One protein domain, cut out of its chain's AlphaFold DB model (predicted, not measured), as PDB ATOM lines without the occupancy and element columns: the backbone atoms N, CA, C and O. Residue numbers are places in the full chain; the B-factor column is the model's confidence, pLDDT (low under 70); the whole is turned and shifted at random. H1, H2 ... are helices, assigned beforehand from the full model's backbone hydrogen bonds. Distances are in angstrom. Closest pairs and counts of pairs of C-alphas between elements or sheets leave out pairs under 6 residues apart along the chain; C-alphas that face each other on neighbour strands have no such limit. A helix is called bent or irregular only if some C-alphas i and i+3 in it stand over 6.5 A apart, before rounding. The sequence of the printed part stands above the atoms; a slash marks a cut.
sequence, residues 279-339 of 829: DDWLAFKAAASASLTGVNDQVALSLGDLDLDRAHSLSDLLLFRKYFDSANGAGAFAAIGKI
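Overview. This is residues 279 to 339 of the 829 residues of an uncharacterized protein of Lacipirellula limnantheis (UniProt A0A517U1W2). Four helices and their links make a rod in which the long helix H3 meets the short H4 at a corner, as an L, while H1 runs back beside H3 across a gap. H2 and the links before and after it make the end of the rod away from H4. The printed part has 61 residues, with four named helices in the order H1, H2, H3, H4 and no named strand: all helix, with 37 residues in the helices. It is compact, with a radius of gyration of the C-alphas of 11.9 A, and spans 37 by 18 by 18 A.

Arrangement. H1, residues 279 to 287, touches no helix but is near H2, residues 297 to 302, and near H3, residues 314 to 328. H2 touches no helix and is apart from H3. H3 touches H4, residues 332 to 338, with its residues 321 to 325 alone; their closest C-alphas are those of Asp 325 and Ala 332, 5.2 A apart. Their lines stand about perpendicular, at 88 degrees. H4 is apart from H1 and H2. In H1, H2 and H3 every O i to N i+4 pair is within hydrogen-bond range; in H4 1 of 3 is, beside 3 of 4 O i to N i+3 pairs.

Along the chain. H1 begins with C-alpha 279 at (-45.220, 24.416, 34.532) and is 12.2 A long from first to last C-alpha. H2 is 8.6 A long. H3, the longest helix, begins with C-alpha 314 at (-55.163, 8.287, 30.977) and is 20.8 A long. H4, 10.1 A long, ends with C-alpha 338 at (-45.294, 18.606, 48.357); it is neither bent nor irregular, but only just: C-alphas 334 and 337 are 6.5 A apart.

Size, cuts and confidence. The two C-alphas farthest apart are those of Gly 294 and Lys 338, at 37.6 A. The printed part has no cut. The link from H2 to H3, 11 residues, is long. Mean pLDDT of the printed part is 80.9, and residues 335 to 339 are under 70.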
ATOM      1  N   ASP A 279     -44.514  23.579  35.500       84.38
ATOM      2  CA  ASP A 279     -45.220  24.416  34.532       84.38
ATOM      3  C   ASP A 279     -45.783  23.563  33.380       84.38
ATOM      4  O   ASP A 279     -46.868  23.856  32.872       84.38
ATOM      5  N   ASP A 280     -45.124  22.456  33.024       89.50
ATOM      6  CA  ASP A 280     -45.625  21.510  32.022       89.50
ATOM      7  C   ASP A 280     -46.792  20.676  32.543       89.50
ATOM      8  O   ASP A 280     -47.723  20.389  31.792       89.50
ATOM      9  N   TRP A 281     -46.801  20.338  33.837       88.00
ATOM     10  CA  TRP A 281     -47.958  19.692  34.465       88.00
ATOM     11  C   TRP A 281     -49.179  20.618  34.446       88.00
ATOM     12  O   TRP A 281     -50.288  20.207  34.095       88.00
ATOM     13  N   LEU A 282     -48.971  21.898  34.761       86.25
ATOM     14  CA  LEU A 282     -50.016  22.914  34.666       86.25
ATOM     15  C   LEU A 282     -50.490  23.097  33.217       86.25
ATOM     16  O   LEU A 282     -51.695  23.223  32.983       86.25
ATOM     17  N   ALA A 283     -49.575  23.064  32.242       87.94
ATOM     18  CA  ALA A 283     -49.912  23.119  30.822       87.94
ATOM     19  C   ALA A 283     -50.712  21.885  30.366       87.94
ATOM     20  O   ALA A 283     -51.706  22.049  29.657       87.94
ATOM     21  N   PHE A 284     -50.348  20.682  30.826       89.44
ATOM     22  CA  PHE A 284     -51.072  19.437  30.552       89.44
ATOM     23  C   PHE A 284     -52.524  19.538  31.030       89.44
ATOM     24  O   PHE A 284     -53.458  19.351  30.248       89.44
ATOM     25  N   LYS A 285     -52.731  19.935  32.296       85.50
ATOM     26  CA  LYS A 285     -54.076  20.132  32.860       85.50
ATOM     27  C   LYS A 285     -54.864  21.213  32.119       85.50
ATOM     28  O   LYS A 285     -56.048  21.037  31.841       85.50
ATOM     29  N   ALA A 286     -54.224  22.325  31.758       86.00
ATOM     30  CA  ALA A 286     -54.883  23.402  31.019       86.00
ATOM     31  C   ALA A 286     -55.318  22.970  29.605       86.00
ATOM     32  O   ALA A 286     -56.342  23.440  29.101       86.00
ATOM     33  N   ALA A 287     -54.558  22.076  28.971       89.31
ATOM     34  CA  ALA A 287     -54.820  21.582  27.627       89.31
ATOM     35  C   ALA A 287     -55.767  20.371  27.582       89.31
ATOM     36  O   ALA A 287     -56.287  20.068  26.515       89.31
ATOM     37  N   ALA A 288     -56.102  19.760  28.722       83.62
ATOM     38  CA  ALA A 288     -56.968  18.582  28.852       83.62
ATOM     39  C   ALA A 288     -58.348  18.672  28.150       83.62
ATOM     40  O   ALA A 288     -58.982  17.656  27.873       83.62
ATOM     41  N   SER A 289     -58.834  19.886  27.860       82.19
ATOM     42  CA  SER A 289     -60.095  20.144  27.138       82.19
ATOM     43  C   SER A 289     -59.906  20.687  25.713       82.19
ATOM     44  O   SER A 289     -60.883  21.037  25.040       82.19
ATOM     45  N   ALA A 290     -58.663  20.784  25.241       87.19
ATOM     46  CA  ALA A 290     -58.336  21.267  23.911       87.19
ATOM     47  C   ALA A 290     -58.805  20.280  22.831       87.19
ATOM     48  O   ALA A 290     -58.879  19.069  23.014       87.19
ATOM     49  N   SER A 291     -59.137  20.815  21.655       87.56
ATOM     50  CA  SER A 291     -59.470  19.984  20.499       87.56
ATOM     51  C   SER A 291     -58.202  19.591  19.746       87.56
ATOM     52  O   SER A 291     -57.577  20.444  19.119       87.56
ATOM     53  N   LEU A 292     -57.924  18.290  19.681       87.19
ATOM     54  CA  LEU A 292     -56.831  17.701  18.892       87.19
ATOM     55  C   LEU A 292     -57.219  17.411  17.430       87.19
ATOM     56  O   LEU A 292     -56.442  16.882  16.637       87.19
ATOM     57  N   THR A 293     -58.439  17.758  17.012       88.94
ATOM     58  CA  THR A 293     -58.875  17.509  15.633       88.94
ATOM     59  C   THR A 293     -58.109  18.388  14.641       88.94
ATOM     60  O   THR A 293     -58.201  19.613  14.684       88.94
ATOM     61  N   GLY A 294     -57.417  17.756  13.689       84.19
ATOM     62  CA  GLY A 294     -56.747  18.444  12.580       84.19
ATOM     63  C   GLY A 294     -55.458  19.179  12.959       84.19
ATOM     64  O   GLY A 294     -54.930  19.917  12.126       84.19
ATOM     65  N   VAL A 295     -54.950  18.985  14.180       84.25
ATOM     66  CA  VAL A 295     -53.626  19.478  14.583       84.25
ATOM     67  C   VAL A 295     -52.533  18.539  14.056       84.25
ATOM     68  O   VAL A 295     -52.778  17.355  13.811       84.25
ATOM     69  N   ASN A 296     -51.333  19.075  13.824       78.88
ATOM     70  CA  ASN A 296     -50.161  18.260  13.492       78.88
ATOM     71  C   ASN A 296     -49.529  17.678  14.770       78.88
ATOM     72  O   ASN A 296     -49.833  18.151  15.862       78.88
ATOM     73  N   ASP A 297     -48.634  16.697  14.633       70.75
ATOM     74  CA  ASP A 297     -48.032  15.992  15.778       70.75
ATOM     75  C   ASP A 297     -47.283  16.918  16.745       70.75
ATOM     76  O   ASP A 297     -47.356  16.746  17.954       70.75
ATOM     77  N   GLN A 298     -46.610  17.952  16.234       72.31
ATOM     78  CA  GLN A 298     -45.900  18.913  17.081       72.31
ATOM     79  C   GLN A 298     -46.860  19.698  17.982       72.31
ATOM     80  O   GLN A 298     -46.588  19.893  19.164       72.31
ATOM     81  N   VAL A 299     -47.978  20.160  17.419       80.25
ATOM     82  CA  VAL A 299     -49.011  20.861  18.184       80.25
ATOM     83  C   VAL A 299     -49.726  19.887  19.120       80.25
ATOM     84  O   VAL A 299     -50.004  20.263  20.253       80.25
ATOM     85  N   ALA A 300     -49.972  18.647  18.688       79.06
ATOM     86  CA  ALA A 300     -50.566  17.602  19.519       79.06
ATOM     87  C   ALA A 300     -49.740  17.360  20.796       79.06
ATOM     88  O   ALA A 300     -50.268  17.511  21.897       79.06
ATOM     89  N   LEU A 301     -48.424  17.151  20.658       80.00
ATOM     90  CA  LEU A 301     -47.502  16.988  21.790       80.00
ATOM     91  C   LEU A 301     -47.518  18.192  22.733       80.00
ATOM     92  O   LEU A 301     -47.581  18.018  23.947       80.00
ATOM     93  N   SER A 302     -47.513  19.417  22.191       83.56
ATOM     94  CA  SER A 302     -47.569  20.637  23.018       83.56
ATOM     95  C   SER A 302     -48.898  20.813  23.760       83.56
ATOM     96  O   SER A 302     -48.971  21.560  24.730       83.56
ATOM     97  N   LEU A 303     -49.956  20.140  23.299       88.00
ATOM     98  CA  LEU A 303     -51.252  20.101  23.967       88.00
ATOM     99  C   LEU A 303     -51.377  18.899  24.916       88.00
ATOM    100  O   LEU A 303     -52.388  18.794  25.594       88.00
ATOM    101  N   GLY A 304     -50.377  18.018  25.004       86.25
ATOM    102  CA  GLY A 304     -50.398  16.855  25.896       86.25
ATOM    103  C   GLY A 304     -50.984  15.576  25.293       86.25
ATOM    104  O   GLY A 304     -51.370  14.701  26.056       86.25
ATOM    105  N   ASP A 305     -51.062  15.464  23.964       86.75
ATOM    106  CA  ASP A 305     -51.272  14.192  23.246       86.75
ATOM    107  C   ASP A 305     -49.897  13.551  23.008       86.75
ATOM    108  O   ASP A 305     -49.164  13.947  22.096       86.75
ATOM    109  N   LEU A 306     -49.494  12.666  23.922       84.44
ATOM    110  CA  LEU A 306     -48.136  12.134  24.038       84.44
ATOM    111  C   LEU A 306     -47.945  10.797  23.322       84.44
ATOM    112  O   LEU A 306     -46.801  10.454  23.011       84.44
ATOM    113  N   ASP A 307     -49.023  10.066  23.037       76.75
ATOM    114  CA  ASP A 307     -48.998   8.877  22.176       76.75
ATOM    115  C   ASP A 307     -49.454   9.148  20.727       76.75
ATOM    116  O   ASP A 307     -49.326   8.269  19.869       76.75
ATOM    117  N   LEU A 308     -49.866  10.388  20.429       77.81
ATOM    118  CA  LEU A 308     -50.301  10.873  19.117       77.81
ATOM    119  C   LEU A 308     -51.586  10.204  18.603       77.81
ATOM    120  O   LEU A 308     -51.842  10.215  17.390       77.81
ATOM    121  N   ASP A 309     -52.421   9.659  19.492       79.19
ATOM    122  CA  ASP A 309     -53.687   9.015  19.134       79.19
ATOM    123  C   ASP A 309     -54.838  10.011  18.857       79.19
ATOM    124  O   ASP A 309     -55.913   9.618  18.383       79.19
ATOM    125  N   ARG A 310     -54.584  11.316  19.048       84.31
ATOM    126  CA  ARG A 310     -55.540  12.431  18.897       84.31
ATOM    127  C   ARG A 310     -56.646  12.457  19.946       84.31
ATOM    128  O   ARG A 310     -57.692  13.080  19.716       84.31
ATOM    129  N   ALA A 311     -56.414  11.855  21.099       84.94
ATOM    130  CA  ALA A 311     -57.217  11.999  22.293       84.94
ATOM    131  C   ALA A 311     -56.336  12.462  23.458       84.94
ATOM    132  O   ALA A 311     -55.153  12.184  23.515       84.94
ATOM    133  N   HIS A 312     -56.932  13.190  24.400       88.75
ATOM    134  CA  HIS A 312     -56.359  13.256  25.739       88.75
ATOM    135  C   HIS A 312     -56.871  12.048  26.500       88.75
ATOM    136  O   HIS A 312     -58.062  11.728  26.417       88.75
ATOM    137  N   SER A 313     -56.003  11.360  27.222       88.69
ATOM    138  CA  SER A 313     -56.364  10.120  27.886       88.69
ATOM    139  C   SER A 313     -55.533   9.852  29.134       88.69
ATOM    140  O   SER A 313     -54.535  10.511  29.435       88.69
ATOM    141  N   LEU A 314     -55.956   8.835  29.881       88.31
ATOM    142  CA  LEU A 314     -55.163   8.287  30.977       88.31
ATOM    143  C   LEU A 314     -53.801   7.747  30.494       88.31
ATOM    144  O   LEU A 314     -52.843   7.748  31.263       88.31
ATOM    145  N   SER A 315     -53.696   7.343  29.222       84.50
ATOM    146  CA  SER A 315     -52.446   6.888  28.603       84.50
ATOM    147  C   SER A 315     -51.456   8.043  28.435       84.50
ATOM    148  O   SER A 315     -50.295   7.910  28.828       84.50
ATOM    149  N   ASP A 316     -51.927   9.214  27.994       86.75
ATOM    150  CA  ASP A 316     -51.110  10.433  27.938       86.75
ATOM    151  C   ASP A 316     -50.628  10.858  29.318       86.75
ATOM    152  O   ASP A 316     -49.473  11.234  29.494       86.75
ATOM    153  N   LEU A 317     -51.493  10.759  30.329       88.94
ATOM    154  CA  LEU A 317     -51.129  11.100  31.700       88.94
ATOM    155  C   LEU A 317     -50.033  10.175  32.254       88.94
ATOM    156  O   LEU A 317     -49.093  10.637  32.905       88.94
ATOM    157  N   LEU A 318     -50.112   8.872  31.963       85.19
ATOM    158  CA  LEU A 318     -49.060   7.916  32.317       85.19
ATOM    159  C   LEU A 318     -47.745   8.204  31.585       85.19
ATOM    160  O   LEU A 318     -46.673   8.119  32.194       85.19
ATOM    161  N   LEU A 319     -47.809   8.568  30.302       83.31
ATOM    162  CA  LEU A 319     -46.635   8.993  29.543       83.31
ATOM    163  C   LEU A 319     -46.030  10.271  30.120       83.31
ATOM    164  O   LEU A 319     -44.816  10.332  30.306       83.31
ATOM    165  N   PHE A 320     -46.856  11.253  30.480       88.75
ATOM    166  CA  PHE A 320     -46.399  12.487  31.106       88.75
ATOM    167  C   PHE A 320     -45.666  12.192  32.417       88.75
ATOM    168  O   PHE A 320     -44.526  12.622  32.587       88.75
ATOM    169  N   ARG A 321     -46.259  11.374  33.301       85.81
ATOM    170  CA  ARG A 321     -45.610  10.911  34.540       85.81
ATOM    171  C   ARG A 321     -44.254  10.267  34.256       85.81
ATOM    172  O   ARG A 321     -43.271  10.605  34.910       85.81
ATOM    173  N   LYS A 322     -44.187   9.370  33.268       81.44
ATOM    174  CA  LYS A 322     -42.944   8.694  32.870       81.44
ATOM    175  C   LYS A 322     -41.877   9.693  32.415       81.44
ATOM    176  O   LYS A 322     -40.732   9.591  32.855       81.44
ATOM    177  N   TYR A 323     -42.227  10.654  31.562       83.69
ATOM    178  CA  TYR A 323     -41.286  11.677  31.099       83.69
ATOM    179  C   TYR A 323     -40.841  12.609  32.228       83.69
ATOM    180  O   TYR A 323     -39.657  12.936  32.318       83.69
ATOM    181  N   PHE A 324     -41.757  12.976  33.123       85.12
ATOM    182  CA  PHE A 324     -41.467  13.813  34.280       85.12
ATOM    183  C   PHE A 324     -40.513  13.125  35.263       85.12
ATOM    184  O   PHE A 324     -39.494  13.709  35.634       85.12
ATOM    185  N   ASP A 325     -40.799  11.878  35.649       78.56
ATOM    186  CA  ASP A 325     -39.937  11.077  36.528       78.56
ATOM    187  C   ASP A 325     -38.576  10.804  35.872       78.56
ATOM    188  O   ASP A 325     -37.536  10.871  36.523       78.56
ATOM    189  N   SER A 326     -38.542  10.568  34.559       75.44
ATOM    190  CA  SER A 326     -37.280  10.407  33.832       75.44
ATOM    191  C   SER A 326     -36.432  11.684  33.832       75.44
ATOM    192  O   SER A 326     -35.207  11.588  33.820       75.44
ATOM    193  N   ALA A 327     -37.053  12.866  33.817       74.75
ATOM    194  CA  ALA A 327     -36.345  14.144  33.808       74.75
ATOM    195  C   ALA A 327     -35.907  14.603  35.210       74.75
ATOM    196  O   ALA A 327     -34.864  15.242  35.340       74.75
ATOM    197  N   ASN A 328     -36.684  14.274  36.246       76.50
ATOM    198  CA  ASN A 328     -36.516  14.813  37.601       76.50
ATOM    199  C   ASN A 328     -36.109  13.762  38.654       76.50
ATOM    200  O   ASN A 328     -35.814  14.118  39.796       76.50
ATOM    201  N   GLY A 329     -36.052  12.485  38.276       72.12
ATOM    202  CA  GLY A 329     -35.777  11.349  39.154       72.12
ATOM    203  C   GLY A 329     -37.032  10.529  39.471       72.12
ATOM    204  O   GLY A 329     -38.150  11.036  39.469       72.12
ATOM    205  N   ALA A 330     -36.842   9.239  39.765       73.38
ATOM    206  CA  ALA A 330     -37.945   8.325  40.055       73.38
ATOM    207  C   ALA A 330     -38.816   8.830  41.224       73.38
ATOM    208  O   ALA A 330     -38.305   9.109  42.311       73.38
ATOM    209  N   GLY A 331     -40.131   8.928  41.000       72.81
ATOM    210  CA  GLY A 331     -41.101   9.417  41.985       72.81
ATOM    211  C   GLY A 331     -41.171  10.943  42.122       72.81
ATOM    212  O   GLY A 331     -41.837  11.433  43.036       72.81
ATOM    213  N   ALA A 332     -40.510  11.706  41.248       78.69
ATOM    214  CA  ALA A 332     -40.557  13.164  41.256       78.69
ATOM    215  C   ALA A 332     -41.941  13.721  40.891       78.69
ATOM    216  O   ALA A 332     -42.368  14.696  41.503       78.69
ATOM    217  N   PHE A 333     -42.665  13.094  39.961       80.12
ATOM    218  CA  PHE A 333     -44.028  13.483  39.590       80.12
ATOM    219  C   PHE A 333     -44.974  13.348  40.786       80.12
ATOM    220  O   PHE A 333     -45.720  14.270  41.103       80.12
ATOM    221  N   ALA A 334     -44.850  12.248  41.535       73.75
ATOM    222  CA  ALA A 334     -45.583  12.055  42.783       73.75
ATOM    223  C   ALA A 334     -45.209  13.094  43.856       73.75
ATOM    224  O   ALA A 334     -46.017  13.420  44.716       73.75
ATOM    225  N   ALA A 335     -43.988  13.635  43.812       68.38
ATOM    226  CA  ALA A 335     -43.505  14.627  44.766       68.38
ATOM    227  C   ALA A 335     -43.882  16.080  44.419       68.38
ATOM    228  O   ALA A 335     -43.700  16.941  45.287       68.38
ATOM    229  N   ILE A 336     -44.422  16.363  43.218       66.06
ATOM    230  CA  ILE A 336     -44.955  17.694  42.845       66.06
ATOM    231  C   ILE A 336     -45.915  18.194  43.922       66.06
ATOM    232  O   ILE A 336     -45.898  19.367  44.290       66.06
ATOM    233  N   GLY A 337     -46.677  17.265  44.494       55.81
ATOM    234  CA  GLY A 337     -47.665  17.544  45.507       55.81
ATOM    235  C   GLY A 337     -47.173  18.194  46.801       55.81
ATOM    236  O   GLY A 337     -47.901  18.913  47.477       55.81
ATOM    237  N   LYS A 338     -45.887  18.042  47.132       51.38
ATOM    238  CA  LYS A 338     -45.294  18.606  48.357       51.38
ATOM    239  C   LYS A 338     -44.947  20.086  48.244       51.38
ATOM    240  O   LYS A 338     -44.442  20.665  49.211       51.38
ATOM    241  N   ILE A 339     -45.138  20.684  47.072       52.81
ATOM    242  CA  ILE A 339     -44.914  22.105  46.833       52.81
ATOM    243  C   ILE A 339     -46.252  22.796  47.097       52.81
ATOM    244  O   ILE A 339     -47.175  22.611  46.308       52.81
TER     245      ILE A 339